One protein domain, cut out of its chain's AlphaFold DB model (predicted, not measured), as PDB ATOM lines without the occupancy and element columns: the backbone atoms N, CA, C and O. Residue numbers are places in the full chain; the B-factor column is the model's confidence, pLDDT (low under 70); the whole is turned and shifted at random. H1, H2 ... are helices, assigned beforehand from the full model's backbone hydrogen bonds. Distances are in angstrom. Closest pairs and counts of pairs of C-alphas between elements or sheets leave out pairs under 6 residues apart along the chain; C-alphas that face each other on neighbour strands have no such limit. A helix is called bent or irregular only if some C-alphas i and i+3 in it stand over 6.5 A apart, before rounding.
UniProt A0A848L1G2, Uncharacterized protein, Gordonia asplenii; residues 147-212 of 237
ATOM      1  N   THR A 147      67.053-101.806 -62.752       55.59
ATOM      2  CA  THR A 147      66.126-101.350 -61.714       55.59
ATOM      3  C   THR A 147      66.420 -99.945 -61.169       55.59
ATOM      4  O   THR A 147      65.539 -99.349 -60.563       55.59
ATOM      5  N   PHE A 148      67.584 -99.339 -61.407       59.78
ATOM      6  CA  PHE A 148      67.813 -97.914 -61.135       59.78
ATOM      7  C   PHE A 148      66.852 -97.032 -61.936       59.78
ATOM      8  O   PHE A 148      66.377 -96.013 -61.432       59.78
ATOM      9  N   ASP A 149      66.539 -97.439 -63.166       63.31
ATOM     10  CA  ASP A 149      65.764 -96.625 -64.097       63.31
ATOM     11  C   ASP A 149      64.283 -96.609 -63.716       63.31
ATOM     12  O   ASP A 149      63.656 -95.557 -63.801       63.31
ATOM     13  N   ARG A 150      63.748 -97.704 -63.153       68.50
ATOM     14  CA  ARG A 150      62.357 -97.735 -62.648       68.50
ATOM     15  C   ARG A 150      62.115 -96.857 -61.418       68.50
ATOM     16  O   ARG A 150      60.974 -96.481 -61.161       68.50
ATOM     17  N   TRP A 151      63.154 -96.558 -60.635       66.56
ATOM     18  CA  TRP A 151      63.046 -95.687 -59.456       66.56
ATOM     19  C   TRP A 151      63.350 -94.225 -59.775       66.56
ATOM     20  O   TRP A 151      63.063 -93.356 -58.955       66.56
ATOM     21  N   ARG A 152      63.884 -93.943 -60.970       66.62
ATOM     22  CA  ARG A 152      64.228 -92.591 -61.423       66.62
ATOM     23  C   ARG A 152      63.014 -91.662 -61.512       66.62
ATOM     24  O   ARG A 152      63.184 -90.464 -61.351       66.62
ATOM     25  N   ASP A 153      61.822 -92.214 -61.731       63.38
ATOM     26  CA  ASP A 153      60.572 -91.445 -61.794       63.38
ATOM     27  C   ASP A 153      59.897 -91.283 -60.417       63.38
ATOM     28  O   ASP A 153      58.989 -90.473 -60.263       63.38
ATOM     29  N   GLN A 154      60.322 -92.055 -59.406       64.12
ATOM     30  CA  GLN A 154      59.742 -92.047 -58.050       64.12
ATOM     31  C   GLN A 154      60.573 -91.268 -57.022       64.12
ATOM     32  O   GLN A 154      60.139 -91.081 -55.882       64.12
ATOM     33  N   LEU A 155      61.778 -90.868 -57.412       65.62
ATOM     34  CA  LEU A 155      62.706 -90.033 -56.663       65.62
ATOM     35  C   LEU A 155      63.230 -88.959 -57.609       65.62
ATOM     36  O   LEU A 155      63.332 -89.205 -58.810       65.62
ATOM     37  N   ALA A 156      63.602 -87.784 -57.104       64.06
ATOM     38  CA  ALA A 156      64.166 -86.772 -57.988       64.06
ATOM     39  C   ALA A 156      65.476 -87.287 -58.622       64.06
ATOM     40  O   ALA A 156      66.263 -88.015 -58.007       64.06
ATOM     41  N   CYS A 157      65.729 -86.919 -59.881       51.72
ATOM     42  CA  CYS A 157      66.951 -87.310 -60.583       51.72
ATOM     43  C   CYS A 157      68.194 -86.911 -59.757       51.72
ATOM     44  O   CYS A 157      68.368 -85.745 -59.413       51.72
ATOM     45  N   GLY A 158      69.045 -87.888 -59.419       61.56
ATOM     46  CA  GLY A 158      70.220 -87.711 -58.550       61.56
ATOM     47  C   GLY A 158      70.050 -88.252 -57.123       61.56
ATOM     48  O   GLY A 158      71.039 -88.625 -56.495       61.56
ATOM     49  N   GLU A 159      68.821 -88.411 -56.636       79.19
ATOM     50  CA  GLU A 159      68.547 -88.943 -55.294       79.19
ATOM     51  C   GLU A 159      68.797 -90.449 -55.186       79.19
ATOM     52  O   GLU A 159      69.343 -90.922 -54.190       79.19
ATOM     53  N   VAL A 160      68.506 -91.206 -56.247       80.12
ATOM     54  CA  VAL A 160      68.809 -92.648 -56.309       80.12
ATOM     55  C   VAL A 160      70.321 -92.905 -56.202       80.12
ATOM     56  O   VAL A 160      70.749 -93.885 -55.596       80.12
ATOM     57  N   GLY A 161      71.142 -91.996 -56.746       82.12
ATOM     58  CA  GLY A 161      72.601 -92.057 -56.623       82.12
ATOM     59  C   GLY A 161      73.052 -91.954 -55.168       82.12
ATOM     60  O   GLY A 161      73.823 -92.798 -54.718       82.12
ATOM     61  N   LYS A 162      72.481 -91.007 -54.412       87.50
ATOM     62  CA  LYS A 162      72.753 -90.858 -52.977       87.50
ATOM     63  C   LYS A 162      72.373 -92.103 -52.180       87.50
ATOM     64  O   LYS A 162      73.152 -92.541 -51.343       87.50
ATOM     65  N   LEU A 163      71.209 -92.699 -52.454       87.62
ATOM     66  CA  LEU A 163      70.791 -93.947 -51.800       87.62
ATOM     67  C   LEU A 163      71.783 -95.076 -52.067       87.62
ATOM     68  O   LEU A 163      72.184 -95.790 -51.149       87.62
ATOM     69  N   TRP A 164      72.218 -95.212 -53.318       86.25
ATOM     70  CA  TRP A 164      73.196 -96.221 -53.689       86.25
ATOM     71  C   TRP A 164      74.532 -95.993 -52.991       86.25
ATOM     72  O   TRP A 164      75.049 -96.920 -52.374       86.25
ATOM     73  N   GLU A 165      75.071 -94.781 -53.019       87.81
ATOM     74  CA  GLU A 165      76.304 -94.421 -52.309       87.81
ATOM     75  C   GLU A 165      76.189 -94.653 -50.798       87.81
ATOM     76  O   GLU A 165      77.137 -95.133 -50.186       87.81
ATOM     77  N   ALA A 166      75.004 -94.438 -50.221       90.75
ATOM     78  CA  ALA A 166      74.694 -94.754 -48.830       90.75
ATOM     79  C   ALA A 166      74.508 -96.254 -48.554       90.75
ATOM     80  O   ALA A 166      74.358 -96.673 -47.410       90.75
ATOM     81  N   GLY A 167      74.527 -97.105 -49.581       89.25
ATOM     82  CA  GLY A 167      74.374 -98.548 -49.420       89.25
ATOM     83  C   GLY A 167      72.962 -99.079 -49.414       89.25
ATOM     84  O   GLY A 167      72.760-100.254 -49.121       89.25
ATOM     85  N   ILE A 168      72.000 -98.243 -49.763       86.94
ATOM     86  CA  ILE A 168      70.600 -98.614 -49.836       86.94
ATOM     87  C   ILE A 168      70.312 -99.016 -51.273       86.94
ATOM     88  O   ILE A 168      70.502 -98.246 -52.216       86.94
ATOM     89  N   HIS A 169      69.886-100.263 -51.455       84.06
ATOM     90  CA  HIS A 169      69.429-100.709 -52.760       84.06
ATOM     91  C   HIS A 169      68.089-100.019 -53.074       84.06
ATOM     92  O   HIS A 169      67.210-100.035 -52.209       84.06
ATOM     93  N   PRO A 170      67.877 -99.456 -54.279       79.06
ATOM     94  CA  PRO A 170      66.619 -98.789 -54.622       79.06
ATOM     95  C   PRO A 170      65.372 -99.660 -54.373       79.06
ATOM     96  O   PRO A 170      64.339 -99.192 -53.913       79.06
ATOM     97  N   ASP A 171      65.491-100.973 -54.549       79.81
ATOM     98  CA  ASP A 171      64.389-101.921 -54.308       79.81
ATOM     99  C   ASP A 171      63.982-102.049 -52.837       79.81
ATOM    100  O   ASP A 171      62.907-102.558 -52.530       79.81
ATOM    101  N   SER A 172      64.827-101.581 -51.918       81.50
ATOM    102  CA  SER A 172      64.498-101.507 -50.496       81.50
ATOM    103  C   SER A 172      63.591-100.315 -50.171       81.50
ATOM    104  O   SER A 172      62.938-100.342 -49.130       81.50
ATOM    105  N   ILE A 173      63.484 -99.303 -51.048       82.19
ATOM    106  CA  ILE A 173      62.735 -98.061 -50.783       82.19
ATOM    107  C   ILE A 173      61.271 -98.328 -50.396       82.19
ATOM    108  O   ILE A 173      60.851 -97.811 -49.360       82.19
ATOM    109  N   PRO A 174      60.470 -99.137 -51.129       81.44
ATOM    110  CA  PRO A 174      59.072 -99.368 -50.754       81.44
ATOM    111  C   PRO A 174      58.922-100.000 -49.380       81.44
ATOM    112  O   PRO A 174      57.984 -99.687 -48.654       81.44
ATOM    113  N   ARG A 175      59.850-100.892 -49.022       81.06
ATOM    114  CA  ARG A 175      59.817-101.602 -47.745       81.06
ATOM    115  C   ARG A 175      60.241-100.684 -46.602       81.06
ATOM    116  O   ARG A 175      59.576-100.696 -45.576       81.06
ATOM    117  N   ILE A 176      61.262 -99.844 -46.802       83.75
ATOM    118  CA  ILE A 176      61.648 -98.795 -45.843       83.75
ATOM    119  C   ILE A 176      60.472 -97.831 -45.615       83.75
ATOM    120  O   ILE A 176      60.121 -97.557 -44.471       83.75
ATOM    121  N   ARG A 177      59.794 -97.388 -46.686       81.75
ATOM    122  CA  ARG A 177      58.591 -96.534 -46.600       81.75
ATOM    123  C   ARG A 177      57.457 -97.204 -45.823       81.75
ATOM    124  O   ARG A 177      56.906 -96.601 -44.908       81.75
ATOM    125  N   ALA A 178      57.141 -98.453 -46.169       83.44
ATOM    126  CA  ALA A 178      56.101 -99.223 -45.494       83.44
ATOM    127  C   ALA A 178      56.414 -99.425 -44.003       83.44
ATOM    128  O   ALA A 178      55.515 -99.329 -43.172       83.44
ATOM    129  N   TRP A 179      57.682 -99.665 -43.661       80.44
ATOM    130  CA  TRP A 179      58.129 -99.833 -42.278       80.44
ATOM    131  C   TRP A 179      57.992 -98.551 -41.458       80.44
ATOM    132  O   TRP A 179      57.525 -98.590 -40.324       80.44
ATOM    133  N   ALA A 180      58.340 -97.408 -42.049       77.25
ATOM    134  CA  ALA A 180      58.231 -96.104 -41.405       77.25
ATOM    135  C   ALA A 180      56.778 -95.625 -41.224       77.25
ATOM    136  O   ALA A 180      56.554 -94.558 -40.657       77.25
ATOM    137  N   GLY A 181      55.785 -96.368 -41.736       78.50
ATOM    138  CA  GLY A 181      54.387 -95.934 -41.746       78.50
ATOM    139  C   GLY A 181      54.179 -94.628 -42.516       78.50
ATOM    140  O   GLY A 181      53.195 -93.927 -42.284       78.50
ATOM    141  N   ALA A 182      55.119 -94.277 -43.398       66.38
ATOM    142  CA  ALA A 182      55.032 -93.078 -44.204       66.38
ATOM    143  C   ALA A 182      53.972 -93.306 -45.285       66.38
ATOM    144  O   ALA A 182      54.146 -94.155 -46.166       66.38
ATOM    145  N   ASP A 183      52.881 -92.539 -45.224       65.69
ATOM    146  CA  ASP A 183      51.998 -92.367 -46.377       65.69
ATOM    147  C   ASP A 183      52.842 -91.941 -47.586       65.69
ATOM    148  O   ASP A 183      53.880 -91.300 -47.425       65.69
ATOM    149  N   HIS A 184      52.403 -92.287 -48.799       56.06
ATOM    150  CA  HIS A 184      53.124 -92.109 -50.074       56.06
ATOM    151  C   HIS A 184      53.534 -90.658 -50.441       56.06
ATOM    152  O   HIS A 184      53.882 -90.402 -51.595       56.06
ATOM    153  N   ALA A 185      53.490 -89.708 -49.506       60.19
ATOM    154  CA  ALA A 185      54.100 -88.398 -49.636       60.19
ATOM    155  C   ALA A 185      55.587 -88.514 -50.024       60.19
ATOM    156  O   ALA A 185      56.279 -89.474 -49.674       60.19
ATOM    157  N   GLU A 186      56.060 -87.531 -50.788       71.94
ATOM    158  CA  GLU A 186      57.412 -87.484 -51.345       71.94
ATOM    159  C   GLU A 186      58.468 -87.449 -50.228       71.94
ATOM    160  O   GLU A 186      58.806 -86.395 -49.695       71.94
ATOM    161  N   ILE A 187      58.982 -88.623 -49.858       77.00
ATOM    162  CA  ILE A 187      60.173 -88.754 -49.022       77.00
ATOM    163  C   ILE A 187      61.414 -88.619 -49.907       77.00
ATOM    164  O   ILE A 187      61.540 -89.315 -50.921       77.00
ATOM    165  N   ASN A 188      62.317 -87.723 -49.518       86.38
ATOM    166  CA  ASN A 188      63.574 -87.497 -50.225       86.38
ATOM    167  C   ASN A 188      64.614 -88.580 -49.868       86.38
ATOM    168  O   ASN A 188      64.417 -89.375 -48.941       86.38
ATOM    169  N   ALA A 189      65.735 -88.636 -50.593       87.56
ATOM    170  CA  ALA A 189      66.749 -89.670 -50.341       87.56
ATOM    171  C   ALA A 189      67.351 -89.615 -48.929       87.56
ATOM    172  O   ALA A 189      67.621 -90.658 -48.344       87.56
ATOM    173  N   GLU A 190      67.563 -88.424 -48.377       88.94
ATOM    174  CA  GLU A 190      68.193 -88.252 -47.065       88.94
ATOM    175  C   GLU A 190      67.317 -88.813 -45.943       88.94
ATOM    176  O   GLU A 190      67.805 -89.566 -45.106       88.94
ATOM    177  N   GLN A 191      66.009 -88.565 -46.008       88.25
ATOM    178  CA  GLN A 191      65.033 -89.130 -45.079       88.25
ATOM    179  C   GLN A 191      64.962 -90.662 -45.180       88.25
ATOM    180  O   GLN A 191      64.861 -91.344 -44.165       88.25
ATOM    181  N   VAL A 192      65.054 -91.231 -46.390       88.56
ATOM    182  CA  VAL A 192      65.133 -92.695 -46.561       88.56
ATOM    183  C   VAL A 192      66.414 -93.253 -45.934       88.56
ATOM    184  O   VAL A 192      66.368 -94.316 -45.317       88.56
ATOM    185  N   ILE A 193      67.548 -92.557 -46.083       91.81
ATOM    186  CA  ILE A 193      68.821 -92.972 -45.478       91.81
ATOM    187  C   ILE A 193      68.732 -92.909 -43.956       91.81
ATOM    188  O   ILE A 193      69.107 -93.872 -43.293       91.81
ATOM    189  N   GLU A 194      68.205 -91.817 -43.413       91.44
ATOM    190  CA  GLU A 194      68.022 -91.643 -41.975       91.44
ATOM    191  C   GLU A 194      67.180 -92.781 -41.389       91.44
ATOM    192  O   GLU A 194      67.682 -93.507 -40.534       91.44
ATOM    193  N   LEU A 195      65.988 -93.036 -41.941       89.12
ATOM    194  CA  LEU A 195      65.118 -94.141 -41.513       89.12
ATOM    195  C   LEU A 195      65.825 -95.501 -41.565       89.12
ATOM    196  O   LEU A 195      65.674 -96.331 -40.668       89.12
ATOM    197  N   ALA A 196      66.616 -95.745 -42.613       89.44
ATOM    198  CA  ALA A 196      67.331 -97.005 -42.765       89.44
ATOM    199  C   ALA A 196      68.436 -97.207 -41.717       89.44
ATOM    200  O   ALA A 196      68.771 -98.348 -41.403       89.44
ATOM    201  N   TYR A 197      69.013 -96.128 -41.187       90.62
ATOM    202  CA  TYR A 197      70.097 -96.192 -40.209       90.62
ATOM    203  C   TYR A 197      69.651 -95.932 -38.761       90.62
ATOM    204  O   TYR A 197      70.397 -96.306 -37.853       90.62
ATOM    205  N   THR A 198      68.467 -95.356 -38.515       87.38
ATOM    206  CA  THR A 198      67.889 -95.208 -37.165       87.38
ATOM    207  C   THR A 198      66.994 -96.375 -36.767       87.38
ATOM    208  O   THR A 198      67.127 -96.896 -35.658       87.38
ATOM    209  N   ASP A 199      66.090 -96.791 -37.657       80.38
ATOM    210  CA  ASP A 199      64.921 -97.596 -37.276       80.38
ATOM    211  C   ASP A 199      65.039 -99.063 -37.691       80.38
ATOM    212  O   ASP A 199      64.267 -99.910 -37.234       80.38
ATOM    213  N   LEU A 200      66.011 -99.376 -38.549       78.19
ATOM    214  CA  LEU A 200      66.259-100.727 -39.028       78.19
ATOM    215  C   LEU A 200      67.505-101.313 -38.377       78.19
ATOM    216  O   LEU A 200      68.600-100.749 -38.405       78.19
ATOM    217  N   THR A 201      67.360-102.514 -37.821       75.75
ATOM    218  CA  THR A 201      68.516-103.271 -37.352       75.75
ATOM    219  C   THR A 201      69.308-103.810 -38.549       75.75
ATOM    220  O   THR A 201      68.760-104.011 -39.638       75.75
ATOM    221  N   PRO A 202      70.591-104.179 -38.370       68.12
ATOM    222  CA  PRO A 202      71.338-104.883 -39.413       68.12
ATOM    223  C   PRO A 202      70.646-106.167 -39.898       68.12
ATOM    224  O   PRO A 202      70.905-106.625 -41.008       68.12
ATOM    225  N   SER A 203      69.798-106.786 -39.070       71.81
ATOM    226  CA  SER A 203      69.003-107.950 -39.465       71.81
ATOM    227  C   SER A 203      67.832-107.566 -40.359       71.81
ATOM    228  O   SER A 203      67.623-108.249 -41.357       71.81
ATOM    229  N   ASP A 204      67.144-106.464 -40.067       74.88
ATOM    230  CA  ASP A 204      66.056-105.958 -40.909       74.88
ATOM    231  C   ASP A 204      66.591-105.573 -42.284       74.88
ATOM    232  O   ASP A 204      66.080-106.043 -43.293       74.88
ATOM    233  N   ILE A 205      67.712-104.847 -42.341       68.94
ATOM    234  CA  ILE A 205      68.368-104.507 -43.611       68.94
ATOM    235  C   ILE A 205      68.765-105.762 -44.399       68.94
ATOM    236  O   ILE A 205      68.573-105.820 -45.613       68.94
ATOM    237  N   ARG A 206      69.285-106.798 -43.730       67.31
ATOM    238  CA  ARG A 206      69.605-108.075 -44.392       67.31
ATOM    239  C   ARG A 206      68.368-108.779 -44.943       67.31
ATOM    240  O   ARG A 206      68.457-109.371 -46.010       67.31
ATOM    241  N   LEU A 207      67.239-108.725 -44.237       68.56
ATOM    242  CA  LEU A 207      65.965-109.271 -44.717       68.56
ATOM    243  C   LEU A 207      65.420-108.458 -45.895       68.56
ATOM    244  O   LEU A 207      64.871-109.015 -46.848       68.56
ATOM    245  N   LEU A 208      65.617-107.137 -45.863       66.44
ATOM    246  CA  LEU A 208      65.257-106.257 -46.965       66.44
ATOM    247  C   LEU A 208      66.013-106.612 -48.243       66.44
ATOM    248  O   LEU A 208      65.392-106.597 -49.303       66.44
ATOM    249  N   THR A 209      67.293-106.979 -48.134       60.16
ATOM    250  CA  THR A 209      68.146-107.334 -49.276       60.16
ATOM    251  C   THR A 209      68.062-108.804 -49.693       60.16
ATOM    252  O   THR A 209      68.262-109.090 -50.868       60.16
ATOM    253  N   SER A 210      67.731-109.740 -48.794       60.72
ATOM    254  CA  SER A 210      67.637-111.175 -49.123       60.72
ATOM    255  C   SER A 210      66.359-111.575 -49.866       60.72
ATOM    256  O   SER A 210      66.357-112.563 -50.592       60.72
ATOM    257  N   ASP A 211      65.276-110.823 -49.666       52.59
ATOM    258  CA  ASP A 211      63.942-111.080 -50.237       52.59
ATOM    259  C   ASP A 211      63.688-110.331 -51.552       52.59
ATOM    260  O   ASP A 211      62.613-110.474 -52.142       52.59
ATOM    261  N   VAL A 212      64.650-109.531 -52.032       52.34
ATOM    262  CA  VAL A 212      64.642-109.029 -53.415       52.34
ATOM    263  C   VAL A 212      64.939-110.237 -54.300       52.34
ATOM    264  O   VAL A 212      66.080-110.504 -54.667       52.34
TER     265      VAL A 212
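This is residues 147 to 212 of the 237 residues of an uncharacterized protein of Gordonia asplenii (UniProt A0A848L1G2). Crossed helices H3 and H4 make the core of this small all-helix domain; short H2 packs on H4, and H1 and H5 lie toward opposite ends of the longest axis. The 66 printed residues hold five named helices, H1 to H5 in order, and no named strand. The whole is compact, with a radius of gyration of the C-alphas of 10.9 A and spans of 29 by 22 by 18 A.

Begin at the hub, H3, residues 170 to 179, only just irregular: C-alphas 171 and 174 are 6.9 A apart. It touches H4, residues 189 to 198, at a steep tilt of 61 degrees; the closest C-alphas, Ile 176 and Ala 196, are 6.7 A apart. H2, residues 159 to 165, touches H4, closest at C-alphas 159 and 189, 5.3 A. H1, residues 147 to 151, touches H3, closest at C-alphas 148 and 170, 6.7 A. H5, residues 202 to 210, only just touches H3, with 3 pairs of C-alphas within 8 A, closest at C-alphas 172 and 208, 6.0 A. Every O i to N i+4 pair is within hydrogen-bond range in H2, H4 and H5, but 4 of 6 in H3 and 0 of 1 in H1, where 1 of 2 O i to N i+3 pairs is.

Find C-alpha 170 at (66.619, -98.789, -54.622); from there H3 runs 15.0 A. H4 measures 14.3 A, and H5 12.1 A, ending at C-alpha 210 (67.637, -111.175, -49.123).

The printed part has no cut and no long link. Confidence is under 70 at residues 147 to 158, 182 to 185, 202 and 205 to 212.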